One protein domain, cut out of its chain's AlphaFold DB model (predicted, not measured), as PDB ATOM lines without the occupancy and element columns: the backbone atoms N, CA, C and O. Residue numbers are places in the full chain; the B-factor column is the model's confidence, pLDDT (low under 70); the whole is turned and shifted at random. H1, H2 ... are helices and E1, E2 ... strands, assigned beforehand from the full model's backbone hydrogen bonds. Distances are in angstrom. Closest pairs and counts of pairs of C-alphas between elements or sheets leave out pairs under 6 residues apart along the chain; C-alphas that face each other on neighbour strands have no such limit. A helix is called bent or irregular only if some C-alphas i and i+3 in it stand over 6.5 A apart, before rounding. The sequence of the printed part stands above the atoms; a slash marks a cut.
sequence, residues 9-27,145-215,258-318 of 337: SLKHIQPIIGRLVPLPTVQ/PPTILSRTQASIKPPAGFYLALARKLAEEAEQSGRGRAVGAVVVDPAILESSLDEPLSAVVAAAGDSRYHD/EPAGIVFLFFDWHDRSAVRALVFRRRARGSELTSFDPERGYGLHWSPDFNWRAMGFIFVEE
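Overview. This is residues 9 to 27, 145 to 215 and 258 to 318 of the 337 residues of an uncharacterized protein of Coccidioides immitis RMSCC 3703 (UniProt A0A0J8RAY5). A twisted sheet of six strands curls round H2b, one arm of a long bent helix, while the other arm, H2a, crosses the same face over E6 and E5. Two short helices, H3 and H4, make a small cap between the ends of E2 and E3, and H1 sits off the sheet near H2b and H4. The sheet is mixed, in the order E1, E6, E5, E4, E2, E3. The 151 printed residues include four named helices and six named strands, in the chain order H1, E1, H2, E2, H3, H4, E3, E4, E5, E6, and the class is mixed, helices and strands. The whole is compact, with a radius of gyration of the C-alphas of 15.2 A and spans of 41 by 39 by 33 A.

Along the chain. The sheet is made of E1, residues 18 to 22; E6, residues 311 to 317, 19.3 A long; E5, residues 275 to 281, 17.5 A; E4, residues 262 to 267, 16.8 A; E2, residues 184 to 188; and E3, residues 204 to 209, 14.3 A. C-alpha 18 is at (317.659, 11.753, 542.057) and C-alpha 317 at (315.961, 8.373, 540.692). By its hydrogen bonds H2, residues 146 to 176, was assigned as one helix, but it is bent: C-alphas 158 and 161 are 7.4 A apart. Its arms are H2a, residues 146 to 158, 19.3 A long, and H2b, residues 161 to 176, 22.3 A long, from (321.844, 9.511, 547.269) to (321.906, -12.769, 547.849). H2a is itself irregular, with C-alphas 155 and 158 6.9 A apart. H1, residues 9 to 12, is only just irregular, with C-alphas 9 and 12 6.7 A apart. H3 is residues 190 to 195 and H4 residues 200 to 203.

Arrangement. E1 and E3 are the edge strands. E1 and E6 are antiparallel at 151 degrees, with N 19 and O 316 2.8 A apart. E6 and E5 are parallel at 25 degrees, with N 315 and O 280 at 2.7 A. E5 and E4 form an antiparallel hairpin, with N 276 and O 266 at 2.8 A. E4 and E2 are parallel at 18 degrees, with N 265 and O 186 at 2.9 A. E2 and E3 are antiparallel at 170 degrees, with N 185 and O 208 at 2.8 A. These N and O pairs are within hydrogen-bond range. H2a and H2b are on the same face, two layers, helices on one face of a sheet. H2a has a height over the sheet of 8.6 A and runs slantwise to the strands, at 44 degrees to E6 on the local plane. The arms stand at a steep tilt of 66 degrees. The closest C-alphas of H2b and E2 are those of Ala 171 and Gly 184, 4.2 A apart. H3 only grazes the sheet with residues 190 to 193, and touches H4, the closest C-alphas being those of Leu 193 and Ala 203, 4.9 A apart. H4 only just touches H2b, through residues 162 to 163 of H2b alone, with 3 pairs of C-alphas within 8 A; the closest are those of Tyr 163 and Leu 201, 7.1 A apart. H1 is not on the sheet; it is close to but not clearly touching H4, the closest C-alphas being those of Leu 10 and Leu 201, 7.3 A apart. Every O i to N i+4 pair is within hydrogen-bond range in H2b, but 8 of 9 in H2a and 1 of 2 in H3; H1 and H4 are too short for such a pair.

Size, cuts and confidence. The two C-alphas farthest apart, those of Thr 147 and Asp 215, are 46.6 A apart. Residues 28 to 144 are not printed, with 13.0 A between C-alphas 27 and 145; residues 216 to 257 are not printed, with 21.2 A between C-alphas 215 and 258. The link from E5 to E6, residues 282 to 310, is long. The mean pLDDT of the printed part is 71.8, and 54 residues are under 70, among them 258 to 275 and 282 to 308.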
ATOM      1  N   SER A   9     335.064  -0.406 553.418       60.00
ATOM      2  CA  SER A   9     334.044  -0.942 552.504       60.00
ATOM      3  C   SER A   9     333.051   0.121 552.016       60.00
ATOM      4  O   SER A   9     332.477  -0.024 550.939       60.00
ATOM      5  N   LEU A  10     332.870   1.207 552.774       67.12
ATOM      6  CA  LEU A  10     331.943   2.293 552.443       67.12
ATOM      7  C   LEU A  10     332.482   3.290 551.398       67.12
ATOM      8  O   LEU A  10     331.694   3.956 550.732       67.12
ATOM      9  N   LYS A  11     333.807   3.371 551.198       67.81
ATOM     10  CA  LYS A  11     334.458   4.366 550.315       67.81
ATOM     11  C   LYS A  11     334.106   4.228 548.831       67.81
ATOM     12  O   LYS A  11     334.326   5.155 548.058       67.81
ATOM     13  N   HIS A  12     333.582   3.076 548.420       76.88
ATOM     14  CA  HIS A  12     333.270   2.775 547.020       76.88
ATOM     15  C   HIS A  12     331.793   2.972 546.659       76.88
ATOM     16  O   HIS A  12     331.399   2.703 545.523       76.88
ATOM     17  N   ILE A  13     330.964   3.420 547.604       83.06
ATOM     18  CA  ILE A  13     329.533   3.603 547.375       83.06
ATOM     19  C   ILE A  13     329.311   4.890 546.581       83.06
ATOM     20  O   ILE A  13     329.501   5.993 547.088       83.06
ATOM     21  N   GLN A  14     328.889   4.729 545.327       85.88
ATOM     22  CA  GLN A  14     328.497   5.844 544.470       85.88
ATOM     23  C   GLN A  14     327.068   6.287 544.802       85.88
ATOM     24  O   GLN A  14     326.198   5.422 544.956       85.88
ATOM     25  N   PRO A  15     326.803   7.601 544.903       87.38
ATOM     26  CA  PRO A  15     325.478   8.096 545.231       87.38
ATOM     27  C   PRO A  15     324.503   7.822 544.087       87.38
ATOM     28  O   PRO A  15     324.838   7.957 542.910       87.38
ATOM     29  N   ILE A  16     323.271   7.476 544.442       85.50
ATOM     30  CA  ILE A  16     322.165   7.450 543.487       85.50
ATOM     31  C   ILE A  16     321.761   8.900 543.197       85.50
ATOM     32  O   ILE A  16     321.521   9.676 544.123       85.50
ATOM     33  N   ILE A  17     321.690   9.269 541.918       88.75
ATOM     34  CA  ILE A  17     321.257  10.601 541.485       88.75
ATOM     35  C   ILE A  17     319.728  10.619 541.423       88.75
ATOM     36  O   ILE A  17     319.110   9.692 540.904       88.75
ATOM     37  N   GLY A  18     319.111  11.653 541.988       86.50
ATOM     38  CA  GLY A  18     317.659  11.753 542.057       86.50
ATOM     39  C   GLY A  18     317.163  12.941 542.869       86.50
ATOM     40  O   GLY A  18     317.932  13.788 543.338       86.50
ATOM     41  N   ARG A  19     315.843  12.995 543.061       87.06
ATOM     42  CA  ARG A  19     315.150  14.064 543.787       87.06
ATOM     43  C   ARG A  19     314.274  13.524 544.909       87.06
ATOM     44  O   ARG A  19     313.626  12.493 544.767       87.06
ATOM     45  N   LEU A  20     314.199  14.284 545.999       83.69
ATOM     46  CA  LEU A  20     313.244  14.056 547.082       83.69
ATOM     47  C   LEU A  20     311.918  14.742 546.761       83.69
ATOM     48  O   LEU A  20     311.898  15.949 546.514       83.69
ATOM     49  N   VAL A  21     310.831  13.985 546.819       84.88
ATOM     50  CA  VAL A  21     309.447  14.438 546.701       84.88
ATOM     51  C   VAL A  21     308.788  14.256 548.069       84.88
ATOM     52  O   VAL A  21     308.813  13.141 548.586       84.88
ATOM     53  N   PRO A  22     308.246  15.310 548.701       83.12
ATOM     54  CA  PRO A  22     307.510  15.165 549.954       83.12
ATOM     55  C   PRO A  22     306.331  14.203 549.793       83.12
ATOM     56  O   PRO A  22     305.609  14.272 548.800       83.12
ATOM     57  N   LEU A  23     306.144  13.320 550.771       79.56
ATOM     58  CA  LEU A  23     304.929  12.527 550.889       79.56
ATOM     59  C   LEU A  23     303.828  13.409 551.484       79.56
ATOM     60  O   LEU A  23     304.064  13.988 552.551       79.56
ATOM     61  N   PRO A  24     302.648  13.500 550.845       75.06
ATOM     62  CA  PRO A  24     301.524  14.176 551.466       75.06
ATOM     63  C   PRO A  24     301.119  13.461 552.763       75.06
ATOM     64  O   PRO A  24     301.514  12.324 553.037       75.06
ATOM     65  N   THR A  25     300.366  14.144 553.613       76.81
ATOM     66  CA  THR A  25     299.797  13.541 554.830       76.81
ATOM     67  C   THR A  25     298.368  13.077 554.567       76.81
ATOM     68  O   THR A  25     297.713  13.582 553.653       76.81
ATOM     69  N   VAL A  26     297.847  12.129 555.357       71.19
ATOM     70  CA  VAL A  26     296.439  11.699 555.224       71.19
ATOM     71  C   VAL A  26     295.513  12.900 555.388       71.19
ATOM     72  O   VAL A  26     294.547  13.021 554.656       71.19
ATOM     73  N   GLN A  27     295.840  13.842 556.273       69.56
ATOM     74  CA  GLN A  27     295.058  15.060 556.492       69.56
ATOM     75  C   GLN A  27     295.175  16.070 555.339       69.56
ATOM     76  O   GLN A  27     294.306  16.924 555.197       69.56
ATOM     77  N   PRO A 145     304.290  22.501 558.842       75.56
ATOM     78  CA  PRO A 145     304.484  23.816 558.249       75.56
ATOM     79  C   PRO A 145     305.377  23.736 556.997       75.56
ATOM     80  O   PRO A 145     306.452  23.125 557.056       75.56
ATOM     81  N   PRO A 146     305.008  24.400 555.883       76.38
ATOM     82  CA  PRO A 146     305.730  24.284 554.612       76.38
ATOM     83  C   PRO A 146     307.195  24.718 554.736       76.38
ATOM     84  O   PRO A 146     308.083  24.145 554.114       76.38
ATOM     85  N   THR A 147     307.477  25.681 555.615       74.81
ATOM     86  CA  THR A 147     308.839  26.133 555.923       74.81
ATOM     87  C   THR A 147     309.698  25.043 556.569       74.81
ATOM     88  O   THR A 147     310.883  24.931 556.248       74.81
ATOM     89  N   ILE A 148     309.124  24.221 557.453       75.50
ATOM     90  CA  ILE A 148     309.821  23.112 558.122       75.50
ATOM     91  C   ILE A 148     310.068  21.969 557.131       75.50
ATOM     92  O   ILE A 148     311.169  21.408 557.123       75.50
ATOM     93  N   LEU A 149     309.097  21.686 556.257       78.31
ATOM     94  CA  LEU A 149     309.240  20.715 555.167       78.31
ATOM     95  C   LEU A 149     310.374  21.099 554.222       78.31
ATOM     96  O   LEU A 149     311.309  20.320 554.049       78.31
ATOM     97  N   SER A 150     310.345  22.316 553.669       79.69
ATOM     98  CA  SER A 150     311.376  22.781 552.735       79.69
ATOM     99  C   SER A 150     312.763  22.804 553.374       79.69
ATOM    100  O   SER A 150     313.737  22.380 552.752       79.69
ATOM    101  N   ARG A 151     312.869  23.244 554.635       79.06
ATOM    102  CA  ARG A 151     314.142  23.241 555.372       79.06
ATOM    103  C   ARG A 151     314.682  21.825 555.566       79.06
ATOM    104  O   ARG A 151     315.880  21.601 555.414       79.06
ATOM    105  N   THR A 152     313.819  20.875 555.912       78.69
ATOM    106  CA  THR A 152     314.227  19.482 556.138       78.69
ATOM    107  C   THR A 152     314.603  18.796 554.831       78.69
ATOM    108  O   THR A 152     315.659  18.173 554.758       78.69
ATOM    109  N   GLN A 153     313.828  19.005 553.768       81.75
ATOM    110  CA  GLN A 153     314.155  18.519 552.431       81.75
ATOM    111  C   GLN A 153     315.517  19.042 551.953       81.75
ATOM    112  O   GLN A 153     316.326  18.269 551.449       81.75
ATOM    113  N   ALA A 154     315.801  20.335 552.145       81.12
ATOM    114  CA  ALA A 154     317.077  20.940 551.761       81.12
ATOM    115  C   ALA A 154     318.275  20.363 552.533       81.12
ATOM    116  O   ALA A 154     319.359  20.250 551.971       81.12
ATOM    117  N   SER A 155     318.076  19.976 553.795       79.00
ATOM    118  CA  SER A 155     319.112  19.357 554.627       79.00
ATOM    119  C   SER A 155     319.398  17.906 554.228       79.00
ATOM    120  O   SER A 155     320.554  17.492 554.238       79.00
ATOM    121  N   ILE A 156     318.372  17.145 553.838       79.69
ATOM    122  CA  ILE A 156     318.504  15.716 553.505       79.69
ATOM    123  C   ILE A 156     318.941  15.506 552.051       79.69
ATOM    124  O   ILE A 156     319.638  14.538 551.751       79.69
ATOM    125  N   LYS A 157     318.548  16.399 551.133       78.44
ATOM    126  CA  LYS A 157     318.780  16.238 549.688       78.44
ATOM    127  C   LYS A 157     320.249  15.973 549.311       78.44
ATOM    128  O   LYS A 157     320.449  15.059 548.514       78.44
ATOM    129  N   PRO A 158     321.262  16.700 549.829       79.56
ATOM    130  CA  PRO A 158     322.642  16.520 549.372       79.56
ATOM    131  C   PRO A 158     323.219  15.112 549.624       79.56
ATOM    132  O   PRO A 158     323.745  14.529 548.678       79.56
ATOM    133  N   PRO A 159     323.104  14.512 550.829       81.06
ATOM    134  CA  PRO A 159     323.650  13.175 551.085       81.06
ATOM    135  C   PRO A 159     322.683  12.015 550.789       81.06
ATOM    136  O   PRO A 159     323.115  10.863 550.803       81.06
ATOM    137  N   ALA A 160     321.393  12.275 550.521       83.69
ATOM    138  CA  ALA A 160     320.366  11.232 550.371       83.69
ATOM    139  C   ALA A 160     320.767  10.110 549.400       83.69
ATOM    140  O   ALA A 160     320.567   8.931 549.694       83.69
ATOM    141  N   GLY A 161     321.386  10.470 548.272       85.31
ATOM    142  CA  GLY A 161     321.844   9.511 547.269       85.31
ATOM    143  C   GLY A 161     322.868   8.502 547.798       85.31
ATOM    144  O   GLY A 161     322.814   7.333 547.420       85.31
ATOM    145  N   PHE A 162     323.768   8.916 548.697       85.94
ATOM    146  CA  PHE A 162     324.763   8.026 549.312       85.94
ATOM    147  C   PHE A 162     324.113   7.030 550.270       85.94
ATOM    148  O   PHE A 162     324.425   5.839 550.240       85.94
ATOM    149  N   TYR A 163     323.182   7.498 551.102       86.88
ATOM    150  CA  TYR A 163     322.502   6.637 552.066       86.88
ATOM    151  C   TYR A 163     321.596   5.618 551.385       86.88
ATOM    152  O   TYR A 163     321.596   4.448 551.765       86.88
ATOM    153  N   LEU A 164     320.884   6.028 550.334       86.38
ATOM    154  CA  LEU A 164     320.066   5.117 549.535       86.38
ATOM    155  C   LEU A 164     320.921   4.106 548.770       86.38
ATOM    156  O   LEU A 164     320.534   2.944 548.667       86.38
ATOM    157  N   ALA A 165     322.099   4.503 548.286       85.19
ATOM    158  CA  ALA A 165     323.047   3.579 547.670       85.19
ATOM    159  C   ALA A 165     323.561   2.525 548.665       85.19
ATOM    160  O   ALA A 165     323.624   1.343 548.325       85.19
ATOM    161  N   LEU A 166     323.884   2.933 549.897       85.75
ATOM    162  CA  LEU A 166     324.271   2.012 550.969       85.75
ATOM    163  C   LEU A 166     323.124   1.065 551.325       85.75
ATOM    164  O   LEU A 166     323.306  -0.147 551.380       85.75
ATOM    165  N   ALA A 167     321.928   1.604 551.518       85.50
ATOM    166  CA  ALA A 167     320.766   0.808 551.865       85.50
ATOM    167  C   ALA A 167     320.374  -0.162 550.724       85.50
ATOM    168  O   ALA A 167     319.990  -1.297 550.996       85.50
ATOM    169  N   ARG A 168     320.599   0.205 549.451       84.50
ATOM    170  CA  ARG A 168     320.499  -0.710 548.298       84.50
ATOM    171  C   ARG A 168     321.509  -1.850 548.376       84.50
ATOM    172  O   ARG A 168     321.143  -2.995 548.146       84.50
ATOM    173  N   LYS A 169     322.762  -1.559 548.727       86.00
ATOM    174  CA  LYS A 169     323.796  -2.591 548.891       86.00
ATOM    175  C   LYS A 169     323.442  -3.590 549.993       86.00
ATOM    176  O   LYS A 169     323.614  -4.787 549.799       86.00
ATOM    177  N   LEU A 170     322.896  -3.110 551.110       84.12
ATOM    178  CA  LEU A 170     322.427  -3.965 552.207       84.12
ATOM    179  C   LEU A 170     321.225  -4.825 551.797       84.12
ATOM    180  O   LEU A 170     321.151  -5.991 552.175       84.12
ATOM    181  N   ALA A 171     320.312  -4.268 550.998       81.50
ATOM    182  CA  ALA A 171     319.194  -5.007 550.418       81.50
ATOM    183  C   ALA A 171     319.674  -6.125 549.475       81.50
ATOM    184  O   ALA A 171     319.214  -7.259 549.588       81.50
ATOM    185  N   GLU A 172     320.625  -5.818 548.586       82.50
ATOM    186  CA  GLU A 172     321.260  -6.796 547.693       82.50
ATOM    187  C   GLU A 172     321.924  -7.928 548.496       82.50
ATOM    188  O   GLU A 172     321.756  -9.098 548.165       82.50
ATOM    189  N   GLU A 173     322.642  -7.606 549.578       84.25
ATOM    190  CA  GLU A 173     323.295  -8.608 550.429       84.25
ATOM    191  C   GLU A 173     322.285  -9.495 551.175       84.25
ATOM    192  O   GLU A 173     322.474 -10.713 551.263       84.25
ATOM    193  N   ALA A 174     321.203  -8.913 551.701       79.81
ATOM    194  CA  ALA A 174     320.137  -9.652 552.379       79.81
ATOM    195  C   ALA A 174     319.495 -10.704 551.461       79.81
ATOM    196  O   ALA A 174     319.334 -11.858 551.869       79.81
ATOM    197  N   GLU A 175     319.210 -10.322 550.215       80.25
ATOM    198  CA  GLU A 175     318.639 -11.202 549.192       80.25
ATOM    199  C   GLU A 175     319.647 -12.259 548.718       80.25
ATOM    200  O   GLU A 175     319.350 -13.453 548.741       80.25
ATOM    201  N   GLN A 176     320.870 -11.855 548.356       82.75
ATOM    202  CA  GLN A 176     321.906 -12.769 547.849       82.75
ATOM    203  C   GLN A 176     322.341 -13.811 548.880       82.75
ATOM    204  O   GLN A 176     322.715 -14.927 548.521       82.75
ATOM    205  N   SER A 177     322.308 -13.458 550.164       82.12
ATOM    206  CA  SER A 177     322.625 -14.389 551.249       82.12
ATOM    207  C   SER A 177     321.451 -15.287 551.646       82.12
ATOM    208  O   SER A 177     321.633 -16.158 552.497       82.12
ATOM    209  N   GLY A 178     320.259 -15.077 551.074       80.25
ATOM    210  CA  GLY A 178     319.033 -15.783 551.448       80.25
ATOM    211  C   GLY A 178     318.561 -15.490 552.875       80.25
ATOM    212  O   GLY A 178     317.706 -16.203 553.390       80.25
ATOM    213  N   ARG A 179     319.114 -14.464 553.539       78.50
ATOM    214  CA  ARG A 179     318.799 -14.123 554.938       78.50
ATOM    215  C   ARG A 179     317.510 -13.326 555.072       78.50
ATOM    216  O   ARG A 179     316.890 -13.356 556.131       78.50
ATOM    217  N   GLY A 180     317.101 -12.616 554.029       77.81
ATOM    218  CA  GLY A 180     315.889 -11.809 554.028       77.81
ATOM    219  C   GLY A 180     315.499 -11.375 552.624       77.81
ATOM    220  O   GLY A 180     316.058 -11.844 551.635       77.81
ATOM    221  N   ARG A 181     314.506 -10.491 552.523       77.62
ATOM    222  CA  ARG A 181     314.110  -9.896 551.240       77.62
ATOM    223  C   ARG A 181     315.114  -8.821 550.819       77.62
ATOM    224  O   ARG A 181     315.942  -8.389 551.618       77.62
ATOM    225  N   ALA A 182     314.976  -8.325 549.589       77.06
ATOM    226  CA  ALA A 182     315.700  -7.160 549.078       77.06
ATOM    227  C   ALA A 182     315.251  -5.854 549.767       77.06
ATOM    228  O   ALA A 182     314.638  -4.976 549.157       77.06
ATOM    229  N   VAL A 183     315.528  -5.747 551.064       78.62
ATOM    230  CA  VAL A 183     315.198  -4.619 551.935       78.62
ATOM    231  C   VAL A 183     316.439  -4.272 552.741       78.62
ATOM    232  O   VAL A 183     317.094  -5.137 553.322       78.62
ATOM    233  N   GLY A 184     316.758  -2.984 552.768       80.31
ATOM    234  CA  GLY A 184     317.896  -2.448 553.493       80.31
ATOM    235  C   GLY A 184     317.532  -1.119 554.124       80.31
ATOM    236  O   GLY A 184     316.793  -0.322 553.538       80.31
ATOM    237  N   ALA A 185     318.046  -0.900 555.328       81.88
ATOM    238  CA  ALA A 185     317.802   0.291 556.103       81.88
ATOM    239  C   ALA A 185     319.090   0.910 556.633       81.88
ATOM    240  O   ALA A 185     320.028   0.211 557.020       81.88
ATOM    241  N   VAL A 186     319.126   2.239 556.649       82.38
ATOM    242  CA  VAL A 186     320.256   3.023 557.155       82.38
ATOM    243  C   VAL A 186     319.714   4.112 558.078       82.38
ATOM    244  O   VAL A 186     318.681   4.722 557.804       82.38
ATOM    245  N   VAL A 187     320.408   4.337 559.188       81.38
ATOM    246  CA  VAL A 187     320.083   5.340 560.197       81.38
ATOM    247  C   VAL A 187     321.227   6.331 560.284       81.38
ATOM    248  O   VAL A 187     322.386   5.922 560.409       81.38
ATOM    249  N   VAL A 188     320.907   7.620 560.237       81.25
ATOM    250  CA  VAL A 188     321.893   8.704 560.273       81.25
ATOM    251  C   VAL A 188     321.567   9.729 561.337       81.25
ATOM    252  O   VAL A 188     320.403  10.061 561.576       81.25
ATOM    253  N   ASP A 189     322.643  10.250 561.918       78.31
ATOM    254  CA  ASP A 189     322.627  11.374 562.838       78.31
ATOM    255  C   ASP A 189     323.011  12.686 562.100       78.31
ATOM    256  O   ASP A 189     324.150  12.824 561.636       78.31
ATOM    257  N   PRO A 190     322.095  13.670 561.979       70.94
ATOM    258  CA  PRO A 190     322.359  14.985 561.408       70.94
ATOM    259  C   PRO A 190     323.511  15.716 562.083       70.94
ATOM    260  O   PRO A 190     324.249  16.419 561.398       70.94
ATOM    261  N   ALA A 191     323.657  15.588 563.404       71.62
ATOM    262  CA  ALA A 191     324.662  16.339 564.144       71.62
ATOM    263  C   ALA A 191     326.076  15.910 563.731       71.62
ATOM    264  O   ALA A 191     326.990  16.731 563.661       71.62
ATOM    265  N   ILE A 192     326.244  14.628 563.385       72.31
ATOM    266  CA  ILE A 192     327.500  14.100 562.847       72.31
ATOM    267  C   ILE A 192     327.708  14.587 561.409       72.31
ATOM    268  O   ILE A 192     328.807  15.027 561.070       72.31
ATOM    269  N   LEU A 193     326.661  14.586 560.577       68.75
ATOM    270  CA  LEU A 193     326.742  15.075 559.195       68.75
ATOM    271  C   LEU A 193     327.172  16.549 559.117       68.75
ATOM    272  O   LEU A 193     328.010  16.899 558.290       68.75
ATOM    273  N   GLU A 194     326.632  17.406 559.986       68.81
ATOM    274  CA  GLU A 194     326.987  18.833 560.043       68.81
ATOM    275  C   GLU A 194     328.477  19.059 560.351       68.81
ATOM    276  O   GLU A 194     329.040  20.084 559.966       68.81
ATOM    277  N   SER A 195     329.134  18.089 560.995       66.56
ATOM    278  CA  SER A 195     330.558  18.146 561.334       66.56
ATOM    279  C   SER A 195     331.502  17.613 560.244       66.56
ATOM    280  O   SER A 195     332.694  17.913 560.287       66.56
ATOM    281  N   SER A 196     330.994  16.856 559.260       68.12
ATOM    282  CA  SER A 196     331.797  16.211 558.208       68.12
ATOM    283  C   SER A 196     331.028  16.136 556.883       68.12
ATOM    284  O   SER A 196     330.494  15.098 556.490       68.12
ATOM    285  N   LEU A 197     330.971  17.270 556.176       67.25
ATOM    286  CA  LEU A 197     330.286  17.380 554.880       67.25
ATOM    287  C   LEU A 197     331.000  16.618 553.748       67.25
ATOM    288  O   LEU A 197     330.357  16.256 552.764       67.25
ATOM    289  N   ASP A 198     332.302  16.362 553.895       75.69
ATOM    290  CA  ASP A 198     333.127  15.703 552.873       75.69
ATOM    291  C   ASP A 198     332.998  14.168 552.900       75.69
ATOM    292  O   ASP A 198     333.263  13.498 551.901       75.69
ATOM    293  N   GLU A 199     332.546  13.599 554.022       81.69
ATOM    294  CA  GLU A 199     332.333  12.160 554.193       81.69
ATOM    295  C   GLU A 199     330.902  11.888 554.682       81.69
ATOM    296  O   GLU A 199     330.691  11.582 555.859       81.69
ATOM    297  N   PRO A 200     329.885  11.947 553.803       75.50
ATOM    298  CA  PRO A 200     328.479  11.855 554.209       75.50
ATOM    299  C   PRO A 200     328.143  10.546 554.936       75.50
ATOM    300  O   PRO A 200     327.280  10.524 555.812       75.50
ATOM    301  N   LEU A 201     328.847   9.454 554.623       82.50
ATOM    302  CA  LEU A 201     328.662   8.151 555.268       82.50
ATOM    303  C   LEU A 201     329.190   8.091 556.711       82.50
ATOM    304  O   LEU A 201     328.825   7.170 557.436       82.50
ATOM    305  N   SER A 202     329.991   9.066 557.156       82.62
ATOM    306  CA  SER A 202     330.450   9.158 558.553       82.62
ATOM    307  C   SER A 202     329.299   9.375 559.540       82.62
ATOM    308  O   SER A 202     329.390   8.979 560.699       82.62
ATOM    309  N   ALA A 203     328.191   9.944 559.060       80.25
ATOM    310  CA  ALA A 203     326.998  10.201 559.850       80.25
ATOM    311  C   ALA A 203     326.104   8.963 560.045       80.25
ATOM    312  O   ALA A 203     325.099   9.036 560.752       80.25
ATOM    313  N   VAL A 204     326.438   7.828 559.416       82.62
ATOM    314  CA  VAL A 204     325.698   6.571 559.568       82.62
ATOM    315  C   VAL A 204     325.974   5.977 560.945       82.62
ATOM    316  O   VAL A 204     327.094   5.573 561.248       82.62
ATOM    317  N   VAL A 205     324.926   5.873 561.761       82.81
ATOM    318  CA  VAL A 205     324.994   5.303 563.116       82.81
ATOM    319  C   VAL A 205     324.528   3.850 563.166       82.81
ATOM    320  O   VAL A 205     324.959   3.095 564.036       82.81
ATOM    321  N   ALA A 206     323.677   3.432 562.224       81.44
ATOM    322  CA  ALA A 206     323.267   2.040 562.071       81.44
ATOM    323  C   ALA A 206     322.912   1.715 560.615       81.44
ATOM    324  O   ALA A 206     322.460   2.573 559.860       81.44
ATOM    325  N   ALA A 207     323.101   0.458 560.231       84.75
ATOM    326  CA  ALA A 207     322.781  -0.058 558.907       84.75
ATOM    327  C   ALA A 207     322.389  -1.536 559.037       84.75
ATOM    328  O   ALA A 207     323.052  -2.277 559.764       84.75
ATOM    329  N   ALA A 208     321.329  -1.967 558.357       82.62
ATOM    330  CA  ALA A 208     320.871  -3.353 558.389       82.62
ATOM    331  C   ALA A 208     320.221  -3.769 557.065       82.62
ATOM    332  O   ALA A 208     319.547  -2.972 556.419       82.62
ATOM    333  N   GLY A 209     320.406  -5.031 556.684       82.56
ATOM    334  CA  GLY A 209     319.576  -5.712 555.690       82.56
ATOM    335  C   GLY A 209     318.464  -6.512 556.373       82.56
ATOM    336  O   GLY A 209     318.538  -6.796 557.571       82.56
ATOM    337  N   ASP A 210     317.437  -6.891 555.620       78.81
ATOM    338  CA  ASP A 210     316.411  -7.809 556.111       78.81
ATOM    339  C   ASP A 210     317.026  -9.168 556.477       78.81
ATOM    340  O   ASP A 210     317.870  -9.720 555.772       78.81
ATOM    341  N   SER A 211     316.606  -9.697 557.618       82.19
ATOM    342  CA  SER A 211     317.101 -10.949 558.190       82.19
ATOM    343  C   SER A 211     315.963 -11.876 558.618       82.19
ATOM    344  O   SER A 211     316.168 -12.780 559.422       82.19
ATOM    345  N   ARG A 212     314.748 -11.685 558.086       79.00
ATOM    346  CA  ARG A 212     313.568 -12.487 558.448       79.00
ATOM    347  C   ARG A 212     313.724 -14.002 558.255       79.00
ATOM    348  O   ARG A 212     313.045 -14.760 558.934       79.00
ATOM    349  N   TYR A 213     314.590 -14.437 557.339       79.44
ATOM    350  CA  TYR A 213     314.870 -15.848 557.045       79.44
ATOM    351  C   TYR A 213     316.164 -16.331 557.710       79.44
ATOM    352  O   TYR A 213     316.618 -17.445 557.462       79.44
ATOM    353  N   HIS A 214     316.798 -15.492 558.533       77.25
ATOM    354  CA  HIS A 214     318.041 -15.842 559.191       77.25
ATOM    355  C   HIS A 214     317.796 -16.913 560.262       77.25
ATOM    356  O   HIS A 214     317.366 -16.616 561.377       77.25
ATOM    357  N   ASP A 215     318.164 -18.154 559.958       73.12
ATOM    358  CA  ASP A 215     318.268 -19.214 560.955       73.12
ATOM    359  C   ASP A 215     319.687 -19.223 561.562       73.12
ATOM    360  O   ASP A 215     320.652 -19.553 560.866       73.12
ATOM    361  N   GLU A 258     306.047  -4.821 553.709       44.03
ATOM    362  CA  GLU A 258     306.189  -4.026 552.486       44.03
ATOM    363  C   GLU A 258     307.149  -4.741 551.519       44.03
ATOM    364  O   GLU A 258     308.279  -5.082 551.898       44.03
ATOM    365  N   PRO A 259     306.713  -5.086 550.294       35.22
ATOM    366  CA  PRO A 259     307.601  -5.605 549.264       35.22
ATOM    367  C   PRO A 259     308.657  -4.566 548.872       35.22
ATOM    368  O   PRO A 259     308.366  -3.595 548.190       35.22
ATOM    369  N   ALA A 260     309.908  -4.812 549.269       42.69
ATOM    370  CA  ALA A 260     311.102  -4.136 548.756       42.69
ATOM    371  C   ALA A 260     311.119  -2.598 548.906       42.69
ATOM    372  O   ALA A 260     311.197  -1.861 547.923       42.69
ATOM    373  N   GLY A 261     311.110  -2.116 550.151       44.84
ATOM    374  CA  GLY A 261     311.438  -0.732 550.489       44.84
ATOM    375  C   GLY A 261     312.893  -0.599 550.938       44.84
ATOM    376  O   GLY A 261     313.341  -1.306 551.837       44.84
ATOM    377  N   ILE A 262     313.640   0.322 550.333       50.16
ATOM    378  CA  ILE A 262     314.865   0.845 550.939       50.16
ATOM    379  C   ILE A 262     314.433   1.981 551.866       50.16
ATOM    380  O   ILE A 262     313.861   2.960 551.380       50.16
ATOM    381  N   VAL A 263     314.673   1.843 553.173       57.25
ATOM    382  CA  VAL A 263     314.197   2.791 554.196       57.25
ATOM    383  C   VAL A 263     315.373   3.505 554.836       57.25
ATOM    384  O   VAL A 263     316.269   2.883 555.393       57.25
ATOM    385  N   PHE A 264     315.363   4.828 554.816       54.62
ATOM    386  CA  PHE A 264     316.362   5.615 555.519       54.62
ATOM    387  C   PHE A 264     315.728   6.480 556.608       54.62
ATOM    388  O   PHE A 264     314.732   7.162 556.357       54.62
ATOM    389  N   LEU A 265     316.321   6.448 557.807       56.59
ATOM    390  CA  LEU A 265     315.838   7.134 559.007       56.59
ATOM    391  C   LEU A 265     316.800   8.232 559.460       56.59
ATOM    392  O   LEU A 265     318.003   8.008 559.587       56.59
ATOM    393  N   PHE A 266     316.240   9.398 559.782       51.25
ATOM    394  CA  PHE A 266     316.977  10.559 560.282       51.25
ATOM    395  C   PHE A 266     316.573  10.863 561.734       51.25
ATOM    396  O   PHE A 266     315.400  11.151 561.984       51.25
ATOM    397  N   PHE A 267     317.510  10.806 562.687       48.06
ATOM    398  CA  PHE A 267     317.238  10.989 564.128       48.06
ATOM    399  C   PHE A 267     317.958  12.204 564.693       48.06
ATOM    400  O   PHE A 267     319.136  12.348 564.434       48.06
ATOM    401  N   ASP A 268     317.313  13.011 565.536       42.50
ATOM    402  CA  ASP A 268     318.030  13.956 566.405       42.50
ATOM    403  C   ASP A 268     318.244  13.312 567.785       42.50
ATOM    404  O   ASP A 268     317.286  12.928 568.459       42.50
ATOM    405  N   TRP A 269     319.504  13.136 568.194       38.00
ATOM    406  CA  TRP A 269     319.842  12.487 569.463       38.00
ATOM    407  C   TRP A 269     319.604  13.393 570.683       38.00
ATOM    408  O   TRP A 269     319.458  12.890 571.801       38.00
ATOM    409  N   HIS A 270     319.540  14.721 570.510       40.59
ATOM    410  CA  HIS A 270     319.446  15.642 571.646       40.59
ATOM    411  C   HIS A 270     318.037  15.809 572.227       40.59
ATOM    412  O   HIS A 270     317.922  16.206 573.388       40.59
ATOM    413  N   ASP A 271     316.989  15.412 571.502       39.47
ATOM    414  CA  ASP A 271     315.609  15.438 571.993       39.47
ATOM    415  C   ASP A 271     314.924  14.080 571.762       39.47
ATOM    416  O   ASP A 271     314.265  13.839 570.757       39.47
ATOM    417  N   ARG A 272     315.181  13.141 572.686       40.69
ATOM    418  CA  ARG A 272     314.482  11.852 572.882       40.69
ATOM    419  C   ARG A 272     313.872  11.224 571.610       40.69
ATOM    420  O   ARG A 272     312.670  11.299 571.392       40.69
ATOM    421  N   SER A 273     314.677  10.480 570.852       45.25
ATOM    422  CA  SER A 273     314.219   9.371 569.986       45.25
ATOM    423  C   SER A 273     313.156   9.694 568.917       45.25
ATOM    424  O   SER A 273     312.515   8.769 568.417       45.25
ATOM    425  N   ALA A 274     312.950  10.958 568.541       57.78
ATOM    426  CA  ALA A 274     311.991  11.314 567.501       57.78
ATOM    427  C   ALA A 274     312.648  11.231 566.113       57.78
ATOM    428  O   ALA A 274     313.612  11.940 565.812       57.78
ATOM    429  N   VAL A 275     312.121  10.360 565.248       62.53
ATOM    430  CA  VAL A 275     312.503  10.316 563.829       62.53
ATOM    431  C   VAL A 275     312.033  11.612 563.173       62.53
ATOM    432  O   VAL A 275     310.838  11.873 563.096       62.53
ATOM    433  N   ARG A 276     312.968  12.427 562.679       70.81
ATOM    434  CA  ARG A 276     312.656  13.714 562.038       70.81
ATOM    435  C   ARG A 276     312.132  13.524 560.619       70.81
ATOM    436  O   ARG A 276     311.241  14.256 560.185       70.81
ATOM    437  N   ALA A 277     312.711  12.580 559.884       72.06
ATOM    438  CA  ALA A 277     312.350  12.327 558.501       72.06
ATOM    439  C   ALA A 277     312.568  10.869 558.095       72.06
ATOM    440  O   ALA A 277     313.476  10.194 558.586       72.06
ATOM    441  N   LEU A 278     311.731  10.437 557.157       75.00
ATOM    442  CA  LEU A 278     311.732   9.135 556.513       75.00
ATOM    443  C   LEU A 278     311.942   9.345 555.016       75.00
ATOM    444  O   LEU A 278     311.218  10.130 554.402       75.00
ATOM    445  N   VAL A 279     312.911   8.648 554.426       75.75
ATOM    446  CA  VAL A 279     313.108   8.649 552.972       75.75
ATOM    447  C   VAL A 279     312.973   7.234 552.441       75.75
ATOM    448  O   VAL A 279     313.670   6.327 552.898       75.75
ATOM    449  N   PHE A 280     312.113   7.072 551.443       76.06
ATOM    450  CA  PHE A 280     311.856   5.801 550.779       76.06
ATOM    451  C   PHE A 280     312.231   5.885 549.309       76.06
ATOM    452  O   PHE A 280     311.950   6.883 548.649       76.06
ATOM    453  N   ARG A 281     312.806   4.820 548.758       73.50
ATOM    454  CA  ARG A 281     312.895   4.665 547.302       73.50
ATOM    455  C   ARG A 281     311.617   3.997 546.786       73.50
ATOM    456  O   ARG A 281     311.211   2.972 547.326       73.50
ATOM    457  N   ARG A 282     311.010   4.539 545.726       60.81
ATOM    458  CA  ARG A 282     309.856   3.915 545.054       60.81
ATOM    459  C   ARG A 282     310.309   2.687 544.245       60.81
ATOM    460  O   ARG A 282     311.275   2.791 543.492       60.81
ATOM    461  N   ARG A 283     309.607   1.553 544.361       48.03
ATOM    462  CA  ARG A 283     309.692   0.418 543.418       48.03
ATOM    463  C   ARG A 283     308.404   0.347 542.583       48.03
ATOM    464  O   ARG A 283     307.340   0.723 543.072       48.03
ATOM    465  N   ALA A 284     308.526  -0.090 541.327       40.00
ATOM    466  CA  ALA A 284     307.418  -0.299 540.395       40.00
ATOM    467  C   ALA A 284     306.354  -1.279 540.948       40.00
ATOM    468  O   ALA A 284     306.684  -2.180 541.716       40.00
ATOM    469  N   ARG A 285     305.093  -1.012 540.561       40.66
ATOM    470  CA  ARG A 285     303.768  -1.570 540.940       40.66
ATOM    471  C   ARG A 285     303.655  -2.746 541.935       40.66
ATOM    472  O   ARG A 285     304.303  -3.776 541.814       40.66
ATOM    473  N   GLY A 286     302.644  -2.630 542.811       43.50
ATOM    474  CA  GLY A 286     302.037  -3.717 543.607       43.50
ATOM    475  C   GLY A 286     302.194  -3.561 545.122       43.50
ATOM    476  O   GLY A 286     301.387  -4.070 545.891       43.50
ATOM    477  N   SER A 287     303.204  -2.800 545.540       46.66
ATOM    478  CA  SER A 287     303.427  -2.366 546.917       46.66
ATOM    479  C   SER A 287     302.971  -0.917 547.052       46.66
ATOM    480  O   SER A 287     303.790   0.002 547.051       46.66
ATOM    481  N   GLU A 288     301.662  -0.692 547.138       48.94
ATOM    482  CA  GLU A 288     301.186   0.525 547.800       48.94
ATOM    483  C   GLU A 288     301.828   0.524 549.188       48.94
ATOM    484  O   GLU A 288     301.839  -0.509 549.861       48.94
ATOM    485  N   LEU A 289     302.488   1.620 549.559       52.84
ATOM    486  CA  LEU A 289     303.195   1.758 550.831       52.84
ATOM    487  C   LEU A 289     302.154   1.795 551.954       52.84
ATOM    488  O   LEU A 289     302.024   2.810 552.600       52.84
ATOM    489  N   THR A 290     301.324   0.772 552.157       55.34
ATOM    490  CA  THR A 290     300.066   0.888 552.918       55.34
ATOM    491  C   THR A 290     300.245   1.459 554.326       55.34
ATOM    492  O   THR A 290     299.294   1.991 554.880       55.34
ATOM    493  N   SER A 291     301.446   1.430 554.911       59.69
ATOM    494  CA  SER A 291     301.728   2.132 556.168       59.69
ATOM    495  C   SER A 291     302.011   3.633 555.997       59.69
ATOM    496  O   SER A 291     301.567   4.427 556.819       59.69
ATOM    497  N   PHE A 292     302.727   4.045 554.949       65.00
ATOM    498  CA  PHE A 292     303.169   5.432 554.705       65.00
ATOM    499  C   PHE A 292     302.478   6.128 553.523       65.00
ATOM    500  O   PHE A 292     302.692   7.315 553.295       65.00
ATOM    501  N   ASP A 293     301.659   5.401 552.776       66.56
ATOM    502  CA  ASP A 293     300.821   5.865 551.685       66.56
ATOM    503  C   ASP A 293     299.656   6.636 552.310       66.56
ATOM    504  O   ASP A 293     298.888   6.066 553.089       66.56
ATOM    505  N   PRO A 294     299.548   7.936 552.036       64.12
ATOM    506  CA  PRO A 294     298.482   8.756 552.575       64.12
ATOM    507  C   PRO A 294     297.190   8.688 551.733       64.12
ATOM    508  O   PRO A 294     296.158   9.148 552.211       64.12
ATOM    509  N   GLU A 295     297.231   8.149 550.503       63.78
ATOM    510  CA  GLU A 295     296.075   7.997 549.599       63.78
ATOM    511  C   GLU A 295     295.325   6.683 549.840       63.78
ATOM    512  O   GLU A 295     294.096   6.650 549.841       63.78
ATOM    513  N   ARG A 296     296.066   5.579 549.991       61.47
ATOM    514  CA  ARG A 296     295.501   4.218 550.112       61.47
ATOM    515  C   ARG A 296     295.871   3.509 551.410       61.47
ATOM    516  O   ARG A 296     295.388   2.407 551.668       61.47
ATOM    517  N   GLY A 297     296.749   4.117 552.198       63.78
ATOM    518  CA  GLY A 297     297.301   3.554 553.419       63.78
ATOM    519  C   GLY A 297     296.953   4.343 554.682       63.78
ATOM    520  O   GLY A 297     295.980   5.088 554.738       63.78
ATOM    521  N   TYR A 298     297.764   4.150 555.720       61.31
ATOM    522  CA  TYR A 298     297.571   4.716 557.056       61.31
ATOM    523  C   TYR A 298     298.313   6.043 557.284       61.31
ATOM    524  O   TYR A 298     298.107   6.673 558.320       61.31
ATOM    525  N   GLY A 299     299.202   6.455 556.368       67.44
ATOM    526  CA  GLY A 299     300.033   7.661 556.499       67.44
ATOM    527  C   GLY A 299     300.720   7.827 557.858       67.44
ATOM    528  O   GLY A 299     300.744   8.926 558.416       67.44
ATOM    529  N   LEU A 300     301.273   6.742 558.409       69.19
ATOM    530  CA  LEU A 300     301.821   6.691 559.768       69.19
ATOM    531  C   LEU A 300     302.968   7.674 560.009       69.19
ATOM    532  O   LEU A 300     303.238   8.010 561.159       69.19
ATOM    533  N   HIS A 301     303.639   8.162 558.958       67.06
ATOM    534  CA  HIS A 301     304.667   9.196 559.096       67.06
ATOM    535  C   HIS A 301     304.107  10.465 559.740       67.06
ATOM    536  O   HIS A 301     304.839  11.166 560.431       67.06
ATOM    537  N   TRP A 302     302.816  10.751 559.573       68.88
ATOM    538  CA  TRP A 302     302.212  11.963 560.101       68.88
ATOM    539  C   TRP A 302     300.759  11.733 560.518       68.88
ATOM    540  O   TRP A 302     299.827  12.071 559.793       68.88
ATOM    541  N   SER A 303     300.563  11.176 561.717       67.50
ATOM    542  CA  SER A 303     299.232  10.952 562.291       67.50
ATOM    543  C   SER A 303     299.079  11.610 563.675       67.50
ATOM    544  O   SER A 303     300.033  11.635 564.459       67.50
ATOM    545  N   PRO A 304     297.897  12.185 563.986       63.84
ATOM    546  CA  PRO A 304     297.604  12.799 565.278       63.84
ATOM    547  C   PRO A 304     297.500  11.777 566.418       63.84
ATOM    548  O   PRO A 304     297.701  12.157 567.569       63.84
ATOM    549  N   ASP A 305     297.237  10.507 566.103       64.06
ATOM    550  CA  ASP A 305     297.024   9.441 567.091       64.06
ATOM    551  C   ASP A 305     298.336   8.887 567.662       64.06
ATOM    552  O   ASP A 305     298.343   8.183 568.675       64.06
ATOM    553  N   PHE A 306     299.469   9.212 567.032       63.44
ATOM    554  CA  PHE A 306     300.789   8.806 567.490       63.44
ATOM    555  C   PHE A 306     301.532   9.974 568.144       63.44
ATOM    556  O   PHE A 306     301.570  11.095 567.640       63.44
ATOM    557  N   ASN A 307     302.227   9.679 569.246       59.47
ATOM    558  CA  ASN A 307     303.101  10.633 569.942       59.47
ATOM    559  C   ASN A 307     304.397  10.966 569.174       59.47
ATOM    560  O   ASN A 307     305.274  11.640 569.712       59.47
ATOM    561  N   TRP A 308     304.547  10.487 567.940       61.72
ATOM    562  CA  TRP A 308     305.693  10.760 567.082       61.72
ATOM    563  C   TRP A 308     305.208  11.229 565.710       61.72
ATOM    564  O   TRP A 308     304.142  10.838 565.244       61.72
ATOM    565  N   ARG A 309     305.998  12.098 565.074       71.12
ATOM    566  CA  ARG A 309     305.735  12.624 563.731       71.12
ATOM    567  C   ARG A 309     307.044  12.715 562.970       71.12
ATOM    568  O   ARG A 309     308.019  13.238 563.503       71.12
ATOM    569  N   ALA A 310     307.037  12.256 561.729       74.50
ATOM    570  CA  ALA A 310     308.178  12.264 560.831       74.50
ATOM    571  C   ALA A 310     307.773  12.829 559.464       74.50
ATOM    572  O   ALA A 310     306.729  12.507 558.905       74.50
ATOM    573  N   MET A 311     308.621  13.667 558.873       79.75
ATOM    574  CA  MET A 311     308.397  14.112 557.497       79.75
ATOM    575  C   MET A 311     308.736  12.978 556.525       79.75
ATOM    576  O   MET A 311     309.868  12.497 556.513       79.75
ATOM    577  N   GLY A 312     307.767  12.551 555.718       80.38
ATOM    578  CA  GLY A 312     307.965  11.520 554.704       80.38
ATOM    579  C   GLY A 312     308.448  12.108 553.379       80.38
ATOM    580  O   GLY A 312     307.958  13.146 552.938       80.38
ATOM    581  N   PHE A 313     309.388  11.435 552.722       81.50
ATOM    582  CA  PHE A 313     309.842  11.764 551.375       81.50
ATOM    583  C   PHE A 313     310.000  10.494 550.535       81.50
ATOM    584  O   PHE A 313     310.518   9.482 551.006       81.50
ATOM    585  N   ILE A 314     309.630  10.575 549.261       82.44
ATOM    586  CA  ILE A 314     310.006   9.603 548.236       82.44
ATOM    587  C   ILE A 314     311.237  10.126 547.500       82.44
ATOM    588  O   ILE A 314     311.264  11.265 547.038       82.44
ATOM    589  N   PHE A 315     312.245   9.282 547.340       81.19
ATOM    590  CA  PHE A 315     313.350   9.511 546.429       81.19
ATOM    591  C   PHE A 315     313.026   8.920 545.057       81.19
ATOM    592  O   PHE A 315     312.781   7.718 544.922       81.19
ATOM    593  N   VAL A 316     313.033   9.784 544.047       84.12
ATOM    594  CA  VAL A 316     312.834   9.439 542.638       84.12
ATOM    595  C   VAL A 316     314.187   9.541 541.944       84.12
ATOM    596  O   VAL A 316     314.788  10.615 541.944       84.12
ATOM    597  N   GLU A 317     314.677   8.428 541.401       83.06
ATOM    598  CA  GLU A 317     315.961   8.373 540.692       83.06
ATOM    599  C   GLU A 317     315.875   9.136 539.359       83.06
ATOM    600  O   GLU A 317     314.847   9.112 538.687       83.06
ATOM    601  N   GLU A 318     316.938   9.845 538.985       82.88
ATOM    602  CA  GLU A 318     317.035  10.525 537.688       82.88
ATOM    603  C   GLU A 318     317.546   9.557 536.612       82.88
ATOM    604  O   GLU A 318     318.486   8.799 536.847       82.88
TER     605      GLU A 318